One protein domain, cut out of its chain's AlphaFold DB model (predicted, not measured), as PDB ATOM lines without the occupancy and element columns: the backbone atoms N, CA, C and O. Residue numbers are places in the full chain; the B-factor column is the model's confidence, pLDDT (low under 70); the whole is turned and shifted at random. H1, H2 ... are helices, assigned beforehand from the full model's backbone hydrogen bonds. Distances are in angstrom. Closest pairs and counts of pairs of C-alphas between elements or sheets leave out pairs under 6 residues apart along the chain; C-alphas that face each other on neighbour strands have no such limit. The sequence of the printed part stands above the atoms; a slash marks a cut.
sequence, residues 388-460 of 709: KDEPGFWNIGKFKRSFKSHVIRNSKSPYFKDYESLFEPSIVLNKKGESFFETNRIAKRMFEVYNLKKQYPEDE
ATOM      1  N   LYS A 388      17.074 -15.418  -2.104       88.00
ATOM      2  CA  LYS A 388      18.383 -14.938  -1.622       88.00
ATOM      3  C   LYS A 388      18.647 -15.277  -0.151       88.00
ATOM      4  O   LYS A 388      19.802 -15.197   0.285       88.00
ATOM      5  N   ASP A 389      17.608 -15.626   0.609       85.06
ATOM      6  CA  ASP A 389      17.728 -15.996   2.008       85.06
ATOM      7  C   ASP A 389      18.088 -17.468   2.221       85.06
ATOM      8  O   ASP A 389      18.641 -17.788   3.281       85.06
ATOM      9  N   GLU A 390      17.845 -18.324   1.230       89.31
ATOM     10  CA  GLU A 390      18.310 -19.708   1.217       89.31
ATOM     11  C   GLU A 390      19.821 -19.751   0.918       89.31
ATOM     12  O   GLU A 390      20.269 -19.172  -0.075       89.31
ATOM     13  N   PRO A 391      20.631 -20.455   1.732       88.81
ATOM     14  CA  PRO A 391      22.062 -20.555   1.487       88.81
ATOM     15  C   PRO A 391      22.406 -21.132   0.107       88.81
ATOM     16  O   PRO A 391      22.045 -22.255  -0.255       88.81
ATOM     17  N   GLY A 392      23.178 -20.364  -0.654       92.81
ATOM     18  CA  GLY A 392      23.604 -20.737  -1.993       92.81
ATOM     19  C   GLY A 392      24.737 -19.877  -2.531       92.81
ATOM     20  O   GLY A 392      25.402 -19.128  -1.807       92.81
ATOM     21  N   PHE A 393      24.942 -19.949  -3.847       93.06
ATOM     22  CA  PHE A 393      26.035 -19.243  -4.520       93.06
ATOM     23  C   PHE A 393      25.928 -17.715  -4.392       93.06
ATOM     24  O   PHE A 393      26.948 -17.019  -4.402       93.06
ATOM     25  N   TRP A 394      24.714 -17.183  -4.212       90.56
ATOM     26  CA  TRP A 394      24.491 -15.752  -3.997       90.56
ATOM     27  C   TRP A 394      25.127 -15.240  -2.696       90.56
ATOM     28  O   TRP A 394      25.658 -14.127  -2.665       90.56
ATOM     29  N   ASN A 395      25.144 -16.057  -1.641       90.12
ATOM     30  CA  ASN A 395      25.601 -15.652  -0.309       90.12
ATOM     31  C   ASN A 395      27.128 -15.702  -0.149       90.12
ATOM     32  O   ASN A 395      27.652 -15.257   0.867       90.12
ATOM     33  N   ILE A 396      27.873 -16.221  -1.133       88.75
ATOM     34  CA  ILE A 396      29.333 -16.339  -1.030       88.75
ATOM     35  C   ILE A 396      29.961 -14.938  -0.960       88.75
ATOM     36  O   ILE A 396      29.939 -14.174  -1.933       88.75
ATOM     37  N   GLY A 397      30.531 -14.594   0.195       79.88
ATOM     38  CA  GLY A 397      31.222 -13.323   0.411       79.88
ATOM     39  C   GLY A 397      32.425 -13.155  -0.524       79.88
ATOM     40  O   GLY A 397      33.096 -14.126  -0.877       79.88
ATOM     41  N   LYS A 398      32.702 -11.915  -0.949       75.56
ATOM     42  CA  LYS A 398      33.832 -11.542  -1.833       75.56
ATOM     43  C   LYS A 398      33.863 -12.245  -3.208       75.56
ATOM     44  O   LYS A 398      34.836 -12.101  -3.948       75.56
ATOM     45  N   PHE A 399      32.803 -12.963  -3.589       83.06
ATOM     46  CA  PHE A 399      32.629 -13.525  -4.929       83.06
ATOM     47  C   PHE A 399      31.895 -12.514  -5.826       83.06
ATOM     48  O   PHE A 399      30.854 -11.983  -5.439       83.06
ATOM     49  N   LYS A 400      32.457 -12.197  -7.000       81.75
ATOM     50  CA  LYS A 400      31.937 -11.132  -7.881       81.75
ATOM     51  C   LYS A 400      30.476 -11.395  -8.266       81.75
ATOM     52  O   LYS A 400      30.154 -12.520  -8.640       81.75
ATOM     53  N   ARG A 401      29.618 -10.361  -8.247       83.50
ATOM     54  CA  ARG A 401      28.184 -10.483  -8.595       83.50
ATOM     55  C   ARG A 401      27.965 -11.087  -9.988       83.50
ATOM     56  O   ARG A 401      27.134 -11.976 -10.126       83.50
ATOM     57  N   SER A 402      28.777 -10.717 -10.978       79.44
ATOM     58  CA  SER A 402      28.721 -11.315 -12.322       79.44
ATOM     59  C   SER A 402      29.078 -12.808 -12.353       79.44
ATOM     60  O   SER A 402      28.475 -13.583 -13.089       79.44
ATOM     61  N   PHE A 403      30.021 -13.261 -11.520       86.12
ATOM     62  CA  PHE A 403      30.319 -14.692 -11.400       86.12
ATOM     63  C   PHE A 403      29.206 -15.434 -10.659       86.12
ATOM     64  O   PHE A 403      28.844 -16.536 -11.062       86.12
ATOM     65  N   LYS A 404      28.606 -14.814  -9.634       88.44
ATOM     66  CA  LYS A 404      27.409 -15.351  -8.970       88.44
ATOM     67  C   LYS A 404      26.272 -15.552  -9.965       88.44
ATOM     68  O   LYS A 404      25.727 -16.649 -10.028       88.44
ATOM     69  N   SER A 405      25.946 -14.537 -10.771       88.69
ATOM     70  CA  SER A 405      24.876 -14.647 -11.770       88.69
ATOM     71  C   SER A 405      25.182 -15.710 -12.815       88.69
ATOM     72  O   SER A 405      24.291 -16.479 -13.165       88.69
ATOM     73  N   HIS A 406      26.433 -15.803 -13.278       89.38
ATOM     74  CA  HIS A 406      26.829 -16.832 -14.232       89.38
ATOM     75  C   HIS A 406      26.640 -18.245 -13.664       89.38
ATOM     76  O   HIS A 406      26.014 -19.077 -14.324       89.38
ATOM     77  N   VAL A 407      27.118 -18.494 -12.437       91.94
ATOM     78  CA  VAL A 407      26.967 -19.791 -11.761       91.94
ATOM     79  C   VAL A 407      25.494 -20.128 -11.556       91.94
ATOM     80  O   VAL A 407      25.072 -21.214 -11.936       91.94
ATOM     81  N   ILE A 408      24.698 -19.192 -11.036       92.56
ATOM     82  CA  ILE A 408      23.267 -19.402 -10.777       92.56
ATOM     83  C   ILE A 408      22.488 -19.699 -12.067       92.56
ATOM     84  O   ILE A 408      21.618 -20.562 -12.071       92.56
ATOM     85  N   ARG A 409      22.788 -19.005 -13.173       90.06
ATOM     86  CA  ARG A 409      22.055 -19.161 -14.443       90.06
ATOM     87  C   ARG A 409      22.409 -20.427 -15.218       90.06
ATOM     88  O   ARG A 409      21.621 -20.828 -16.071       90.06
ATOM     89  N   ASN A 410      23.599 -20.985 -15.000       91.44
ATOM     90  CA  ASN A 410      24.149 -22.067 -15.827       91.44
ATOM     91  C   ASN A 410      24.462 -23.344 -15.038       91.44
ATOM     92  O   ASN A 410      25.001 -24.291 -15.606       91.44
ATOM     93  N   SER A 411      24.115 -23.382 -13.753       94.06
ATOM     94  CA  SER A 411      24.175 -24.592 -12.932       94.06
ATOM     95  C   SER A 411      22.766 -25.116 -12.657       94.06
ATOM     96  O   SER A 411      21.776 -24.421 -12.874       94.06
ATOM     97  N   LYS A 412      22.670 -26.352 -12.160       95.25
ATOM     98  CA  LYS A 412      21.393 -27.012 -11.834       95.25
ATOM     99  C   LYS A 412      20.473 -26.208 -10.894       95.25
ATOM    100  O   LYS A 412      19.258 -26.296 -11.031       95.25
ATOM    101  N   SER A 413      21.030 -25.473  -9.932       95.31
ATOM    102  CA  SER A 413      20.297 -24.718  -8.913       95.31
ATOM    103  C   SER A 413      21.135 -23.557  -8.339       95.31
ATOM    104  O   SER A 413      22.361 -23.636  -8.311       95.31
ATOM    105  N   PRO A 414      20.519 -22.473  -7.831       94.94
ATOM    106  CA  PRO A 414      21.223 -21.454  -7.046       94.94
ATOM    107  C   PRO A 414      21.662 -21.907  -5.639       94.94
ATOM    108  O   PRO A 414      22.533 -21.252  -5.054       94.94
ATOM    109  N   TYR A 415      21.062 -22.961  -5.073       95.12
ATOM    110  CA  TYR A 415      21.151 -23.285  -3.641       95.12
ATOM    111  C   TYR A 415      22.112 -24.426  -3.339       95.12
ATOM    112  O   TYR A 415      22.144 -25.413  -4.066       95.12
ATOM    113  N   PHE A 416      22.814 -24.363  -2.204       94.25
ATOM    114  CA  PHE A 416      23.751 -25.418  -1.804       94.25
ATOM    115  C   PHE A 416      23.077 -26.767  -1.514       94.25
ATOM    116  O   PHE A 416      23.678 -27.792  -1.816       94.25
ATOM    117  N   LYS A 417      21.830 -26.796  -1.013       91.69
ATOM    118  CA  LYS A 417      21.082 -28.050  -0.731       91.69
ATOM    119  C   LYS A 417      20.969 -28.995  -1.905       91.69
ATOM    120  O   LYS A 417      20.857 -30.204  -1.689       91.69
ATOM    121  N   ASP A 418      21.002 -28.448  -3.109       94.50
ATOM    122  CA  ASP A 418      20.791 -29.205  -4.328       94.50
ATOM    123  C   ASP A 418      22.085 -29.845  -4.843       94.50
ATOM    124  O   ASP A 418      22.055 -30.518  -5.870       94.50
ATOM    125  N   TYR A 419      23.207 -29.672  -4.141       94.75
ATOM    126  CA  TYR A 419      24.520 -30.194  -4.509       94.75
ATOM    127  C   TYR A 419      25.053 -31.116  -3.418       94.75
ATOM    128  O   TYR A 419      24.942 -30.820  -2.230       94.75
ATOM    129  N   GLU A 420      25.699 -32.208  -3.820       92.69
ATOM    130  CA  GLU A 420      26.430 -33.070  -2.879       92.69
ATOM    131  C   GLU A 420      27.904 -32.641  -2.769       92.69
ATOM    132  O   GLU A 420      28.577 -32.900  -1.773       92.69
ATOM    133  N   SER A 421      28.412 -31.922  -3.774       93.69
ATOM    134  CA  SER A 421      29.771 -31.379  -3.803       93.69
ATOM    135  C   SER A 421      29.836 -30.066  -4.584       93.69
ATOM    136  O   SER A 421      29.202 -29.931  -5.628       93.69
ATOM    137  N   LEU A 422      30.698 -29.133  -4.152       93.44
ATOM    138  CA  LEU A 422      31.059 -27.927  -4.922       93.44
ATOM    139  C   LEU A 422      31.818 -28.227  -6.228       93.44
ATOM    140  O   LEU A 422      32.119 -27.309  -6.993       93.44
ATOM    141  N   PHE A 423      32.156 -29.494  -6.468       94.38
ATOM    142  CA  PHE A 423      32.910 -29.960  -7.630       94.38
ATOM    143  C   PHE A 423      32.117 -30.935  -8.501       94.38
ATOM    144  O   PHE A 423      32.699 -31.600  -9.357       94.38
ATOM    145  N   GLU A 424      30.805 -31.068  -8.284       94.19
ATOM    146  CA  GLU A 424      29.998 -31.919  -9.154       94.19
ATOM    147  C   GLU A 424      29.855 -31.310 -10.567       94.19
ATOM    148  O   GLU A 424      29.797 -30.086 -10.705       94.19
ATOM    149  N   PRO A 425      29.728 -32.131 -11.631       93.38
ATOM    150  CA  PRO A 425      29.677 -31.642 -13.016       93.38
ATOM    151  C   PRO A 425      28.497 -30.719 -13.356       93.38
ATOM    152  O   PRO A 425      28.496 -30.096 -14.412       93.38
ATOM    153  N   SER A 426      27.471 -30.657 -12.499       95.19
ATOM    154  CA  SER A 426      26.286 -29.810 -12.704       95.19
ATOM    155  C   SER A 426      26.510 -28.338 -12.314       95.19
ATOM    156  O   SER A 426      25.623 -27.502 -12.509       95.19
ATOM    157  N   ILE A 427      27.686 -28.026 -11.758       95.19
ATOM    158  CA  ILE A 427      28.167 -26.671 -11.489       95.19
ATOM    159  C   ILE A 427      28.995 -26.209 -12.685       95.19
ATOM    160  O   ILE A 427      29.955 -26.867 -13.085       95.19
ATOM    161  N   VAL A 428      28.640 -25.051 -13.239       93.81
ATOM    162  CA  VAL A 428      29.344 -24.492 -14.397       93.81
ATOM    163  C   VAL A 428      30.812 -24.178 -14.076       93.81
ATOM    164  O   VAL A 428      31.148 -23.662 -13.006       93.81
ATOM    165  N   LEU A 429      31.695 -24.472 -15.030       92.00
ATOM    166  CA  LEU A 429      33.121 -24.164 -14.947       92.00
ATOM    167  C   LEU A 429      33.404 -22.753 -15.462       92.00
ATOM    168  O   LEU A 429      32.639 -22.175 -16.233       92.00
ATOM    169  N   ASN A 430      34.540 -22.198 -15.058       88.69
ATOM    170  CA  ASN A 430      35.033 -20.967 -15.650       88.69
ATOM    171  C   ASN A 430      35.479 -21.215 -17.110       88.69
ATOM    172  O   ASN A 430      35.633 -22.349 -17.563       88.69
ATOM    173  N   LYS A 431      35.770 -20.147 -17.850       83.81
ATOM    174  CA  LYS A 431      36.229 -20.183 -19.250       83.81
ATOM    175  C   LYS A 431      37.491 -21.015 -19.515       83.81
ATOM    176  O   LYS A 431      37.765 -21.358 -20.658       83.81
ATOM    177  N   LYS A 432      38.299 -21.278 -18.485       88.62
ATOM    178  CA  LYS A 432      39.501 -22.117 -18.572       88.62
ATOM    179  C   LYS A 432      39.189 -23.598 -18.332       88.62
ATOM    180  O   LYS A 432      40.105 -24.410 -18.364       88.62
ATOM    181  N   GLY A 433      37.925 -23.947 -18.086       89.88
ATOM    182  CA  GLY A 433      37.513 -25.295 -17.710       89.88
ATOM    183  C   GLY A 433      37.829 -25.641 -16.254       89.88
ATOM    184  O   GLY A 433      37.958 -26.815 -15.930       89.88
ATOM    185  N   GLU A 434      37.974 -24.650 -15.370       92.00
ATOM    186  CA  GLU A 434      38.309 -24.861 -13.955       92.00
ATOM    187  C   GLU A 434      37.120 -24.504 -13.047       92.00
ATOM    188  O   GLU A 434      36.310 -23.630 -13.371       92.00
ATOM    189  N   SER A 435      37.030 -25.131 -11.871       93.25
ATOM    190  CA  SER A 435      36.010 -24.781 -10.873       93.25
ATOM    191  C   SER A 435      36.228 -23.366 -10.324       93.25
ATOM    192  O   SER A 435      37.340 -22.986  -9.952       93.25
ATOM    193  N   PHE A 436      35.140 -22.603 -10.173       91.19
ATOM    194  CA  PHE A 436      35.153 -21.315  -9.467       91.19
ATOM    195  C   PHE A 436      35.516 -21.445  -7.978       91.19
ATOM    196  O   PHE A 436      35.871 -20.449  -7.339       91.19
ATOM    197  N   PHE A 437      35.420 -22.652  -7.414       93.69
ATOM    198  CA  PHE A 437      35.494 -22.886  -5.974       93.69
ATOM    199  C   PHE A 437      36.785 -23.567  -5.521       93.69
ATOM    200  O   PHE A 437      37.002 -23.698  -4.319       93.69
ATOM    201  N   GLU A 438      37.682 -23.921  -6.445       90.81
ATOM    202  CA  GLU A 438      38.932 -24.632  -6.140       90.81
ATOM    203  C   GLU A 438      39.785 -23.900  -5.091       90.81
ATOM    204  O   GLU A 438      40.219 -24.467  -4.090       90.81
ATOM    205  N   THR A 439      39.954 -22.590  -5.259       87.50
ATOM    206  CA  THR A 439      40.739 -21.746  -4.344       87.50
ATOM    207  C   THR A 439      39.869 -20.943  -3.374       87.50
ATOM    208  O   THR A 439      40.386 -20.219  -2.520       87.50
ATOM    209  N   ASN A 440      38.540 -21.080  -3.454       89.75
ATOM    210  CA  ASN A 440      37.604 -20.303  -2.650       89.75
ATOM    211  C   ASN A 440      37.332 -20.984  -1.299       89.75
ATOM    212  O   ASN A 440      36.344 -21.695  -1.120       89.75
ATOM    213  N   ARG A 441      38.219 -20.744  -0.327       88.75
ATOM    214  CA  ARG A 441      38.095 -21.296   1.036       88.75
ATOM    215  C   ARG A 441      36.797 -20.884   1.739       88.75
ATOM    216  O   ARG A 441      36.247 -21.687   2.479       88.75
ATOM    217  N   ILE A 442      36.291 -19.677   1.470       90.88
ATOM    218  CA  ILE A 442      35.016 -19.201   2.028       90.88
ATOM    219  C   ILE A 442      33.870 -20.087   1.539       90.88
ATOM    220  O   ILE A 442      33.126 -20.618   2.354       90.88
ATOM    221  N   ALA A 443      33.763 -20.305   0.225       93.06
ATOM    222  CA  ALA A 443      32.726 -21.162  -0.343       93.06
ATOM    223  C   ALA A 443      32.810 -22.593   0.211       93.06
ATOM    224  O   ALA A 443      31.790 -23.145   0.612       93.06
ATOM    225  N   LYS A 444      34.025 -23.160   0.297       93.25
ATOM    226  CA  LYS A 444      34.260 -24.494   0.875       93.25
ATOM    227  C   LYS A 444      33.766 -24.582   2.319       93.25
ATOM    228  O   LYS A 444      32.999 -25.486   2.635       93.25
ATOM    229  N   ARG A 445      34.146 -23.616   3.162       93.62
ATOM    230  CA  ARG A 445      33.743 -23.563   4.573       93.62
ATOM    231  C   ARG A 445      32.230 -23.409   4.737       93.62
ATOM    232  O   ARG A 445      31.617 -24.118   5.524       93.62
ATOM    233  N   MET A 446      31.614 -22.519   3.956       94.31
ATOM    234  CA  MET A 446      30.162 -22.327   3.973       94.31
ATOM    235  C   MET A 446      29.413 -23.600   3.566       94.31
ATOM    236  O   MET A 446      28.437 -23.969   4.217       94.31
ATOM    237  N   PHE A 447      29.864 -24.261   2.495       94.62
ATOM    238  CA  PHE A 447      29.240 -25.474   1.970       94.62
ATOM    239  C   PHE A 447      29.370 -26.653   2.936       94.62
ATOM    240  O   PHE A 447      28.405 -27.379   3.144       94.62
ATOM    241  N   GLU A 448      30.528 -26.810   3.576       94.31
ATOM    242  CA  GLU A 448      30.756 -27.825   4.606       94.31
ATOM    243  C   GLU A 448      29.753 -27.701   5.763       94.31
ATOM    244  O   GLU A 448      29.017 -28.644   6.055       94.31
ATOM    245  N   VAL A 449      29.692 -26.524   6.394       94.50
ATOM    246  CA  VAL A 449      28.814 -26.275   7.549       94.50
ATOM    247  C   VAL A 449      27.350 -26.437   7.141       94.50
ATOM    248  O   VAL A 449      26.545 -27.006   7.878       94.50
ATOM    249  N   TYR A 450      26.995 -25.987   5.936       92.50
ATOM    250  CA  TYR A 450      25.650 -26.170   5.405       92.50
ATOM    251  C   TYR A 450      25.294 -27.646   5.187       92.50
ATOM    252  O   TYR A 450      24.203 -28.069   5.565       92.50
ATOM    253  N   ASN A 451      26.201 -28.447   4.627       92.94
ATOM    254  CA  ASN A 451      25.978 -29.880   4.432       92.94
ATOM    255  C   ASN A 451      25.792 -30.613   5.759       92.94
ATOM    256  O   ASN A 451      24.900 -31.452   5.880       92.94
ATOM    257  N   LEU A 452      26.572 -30.254   6.778       94.00
ATOM    258  CA  LEU A 452      26.397 -30.799   8.120       94.00
ATOM    259  C   LEU A 452      25.055 -30.381   8.734       94.00
ATOM    260  O   LEU A 452      24.377 -31.215   9.329       94.00
ATOM    261  N   LYS A 453      24.611 -29.136   8.519       93.25
ATOM    262  CA  LYS A 453      23.256 -28.700   8.896       93.25
ATOM    263  C   LYS A 453      22.166 -29.479   8.162       93.25
ATOM    264  O   LYS A 453      21.176 -29.853   8.780       93.25
ATOM    265  N   LYS A 454      22.331 -29.754   6.865       91.31
ATOM    266  CA  LYS A 454      21.403 -30.591   6.080       91.31
ATOM    267  C   LYS A 454      21.321 -32.010   6.654       91.31
ATOM    268  O   LYS A 454      20.233 -32.571   6.721       91.31
ATOM    269  N   GLN A 455      22.448 -32.573   7.089       93.69
ATOM    270  CA  GLN A 455      22.512 -33.912   7.681       93.69
ATOM    271  C   GLN A 455      21.952 -33.967   9.114       93.69
ATOM    272  O   GLN A 455      21.355 -34.971   9.500       93.69
ATOM    273  N   TYR A 456      22.133 -32.900   9.895       94.75
ATOM    274  CA  TYR A 456      21.780 -32.835  11.315       94.75
ATOM    275  C   TYR A 456      20.948 -31.584  11.648       94.75
ATOM    276  O   TYR A 456      21.395 -30.756  12.436       94.75
ATOM    277  N   PRO A 457      19.737 -31.417  11.091       91.88
ATOM    278  CA  PRO A 457      19.004 -30.145  11.117       91.88
ATOM    279  C   PRO A 457      18.646 -29.613  12.511       91.88
ATOM    280  O   PRO A 457      18.471 -28.409  12.647       91.88
ATOM    281  N   GLU A 458      18.580 -30.477  13.524       93.12
ATOM    282  CA  GLU A 458      18.197 -30.126  14.902       93.12
ATOM    283  C   GLU A 458      19.362 -30.237  15.904       93.12
ATOM    284  O   GLU A 458      19.166 -30.126  17.110       93.12
ATOM    285  N   ASP A 459      20.584 -30.510  15.431       91.44
ATOM    286  CA  ASP A 459      21.761 -30.703  16.288       91.44
ATOM    287  C   ASP A 459      22.918 -29.815  15.821       91.44
ATOM    288  O   ASP A 459      23.829 -30.251  15.111       91.44
ATOM    289  N   GLU A 460      22.875 -28.548  16.242       88.94
ATOM    290  CA  GLU A 460      23.884 -27.528  15.925       88.94
ATOM    291  C   GLU A 460      25.301 -27.947  16.336       88.94
ATOM    292  O   GLU A 460      26.283 -27.605  15.671       88.94
TER     293      GLU A 460
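Overview. This is residues 388 to 460 of the 709 residues of the protein "DUF2779 domain-containing protein" of Mesoplasma florum (strain ATCC 33453 / NBRC 100688 / NCTC 11704 / L1) (UniProt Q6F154). This domain has little regular structure: two helices, H1 and the longer H2, stand apart, with unnamed chain near Phe 393 between them. A long loop leads from H1 to H2, and the long axis runs from this loop's turn near Lys 432 to the tail after H2. The printed part has 73 residues with two named helices, H1 then H2, and no named strand; they hold 25 residues, and the class is all helix. It is compact, with a radius of gyration of the C-alphas of 12.0 A, and elongated, spanning 40 by 22 by 22 A.

Along the chain. Start at C-alpha 388, (18.383, -14.938, -1.622); residues 388 to 400 hold no named element. Find H1, residues 401 to 410, from C-alpha 401 at (28.184, -10.483, -8.595). H2, residues 441 to 455, runs 21.1 A to C-alpha 455 at (22.512, -33.912, 7.681).

Arrangement. H1 and H2 are apart, with no C-alpha of one within 8 A of the other. In both helices every O i to N i+4 pair is within hydrogen-bond range.

Size, cuts and confidence. The two C-alphas farthest apart, of Lys 432 and Glu 458, are 40.5 A apart. The link from H1 to H2 is long, 30 residues. The printed part has no cut, and no printed residue has a pLDDT under 70.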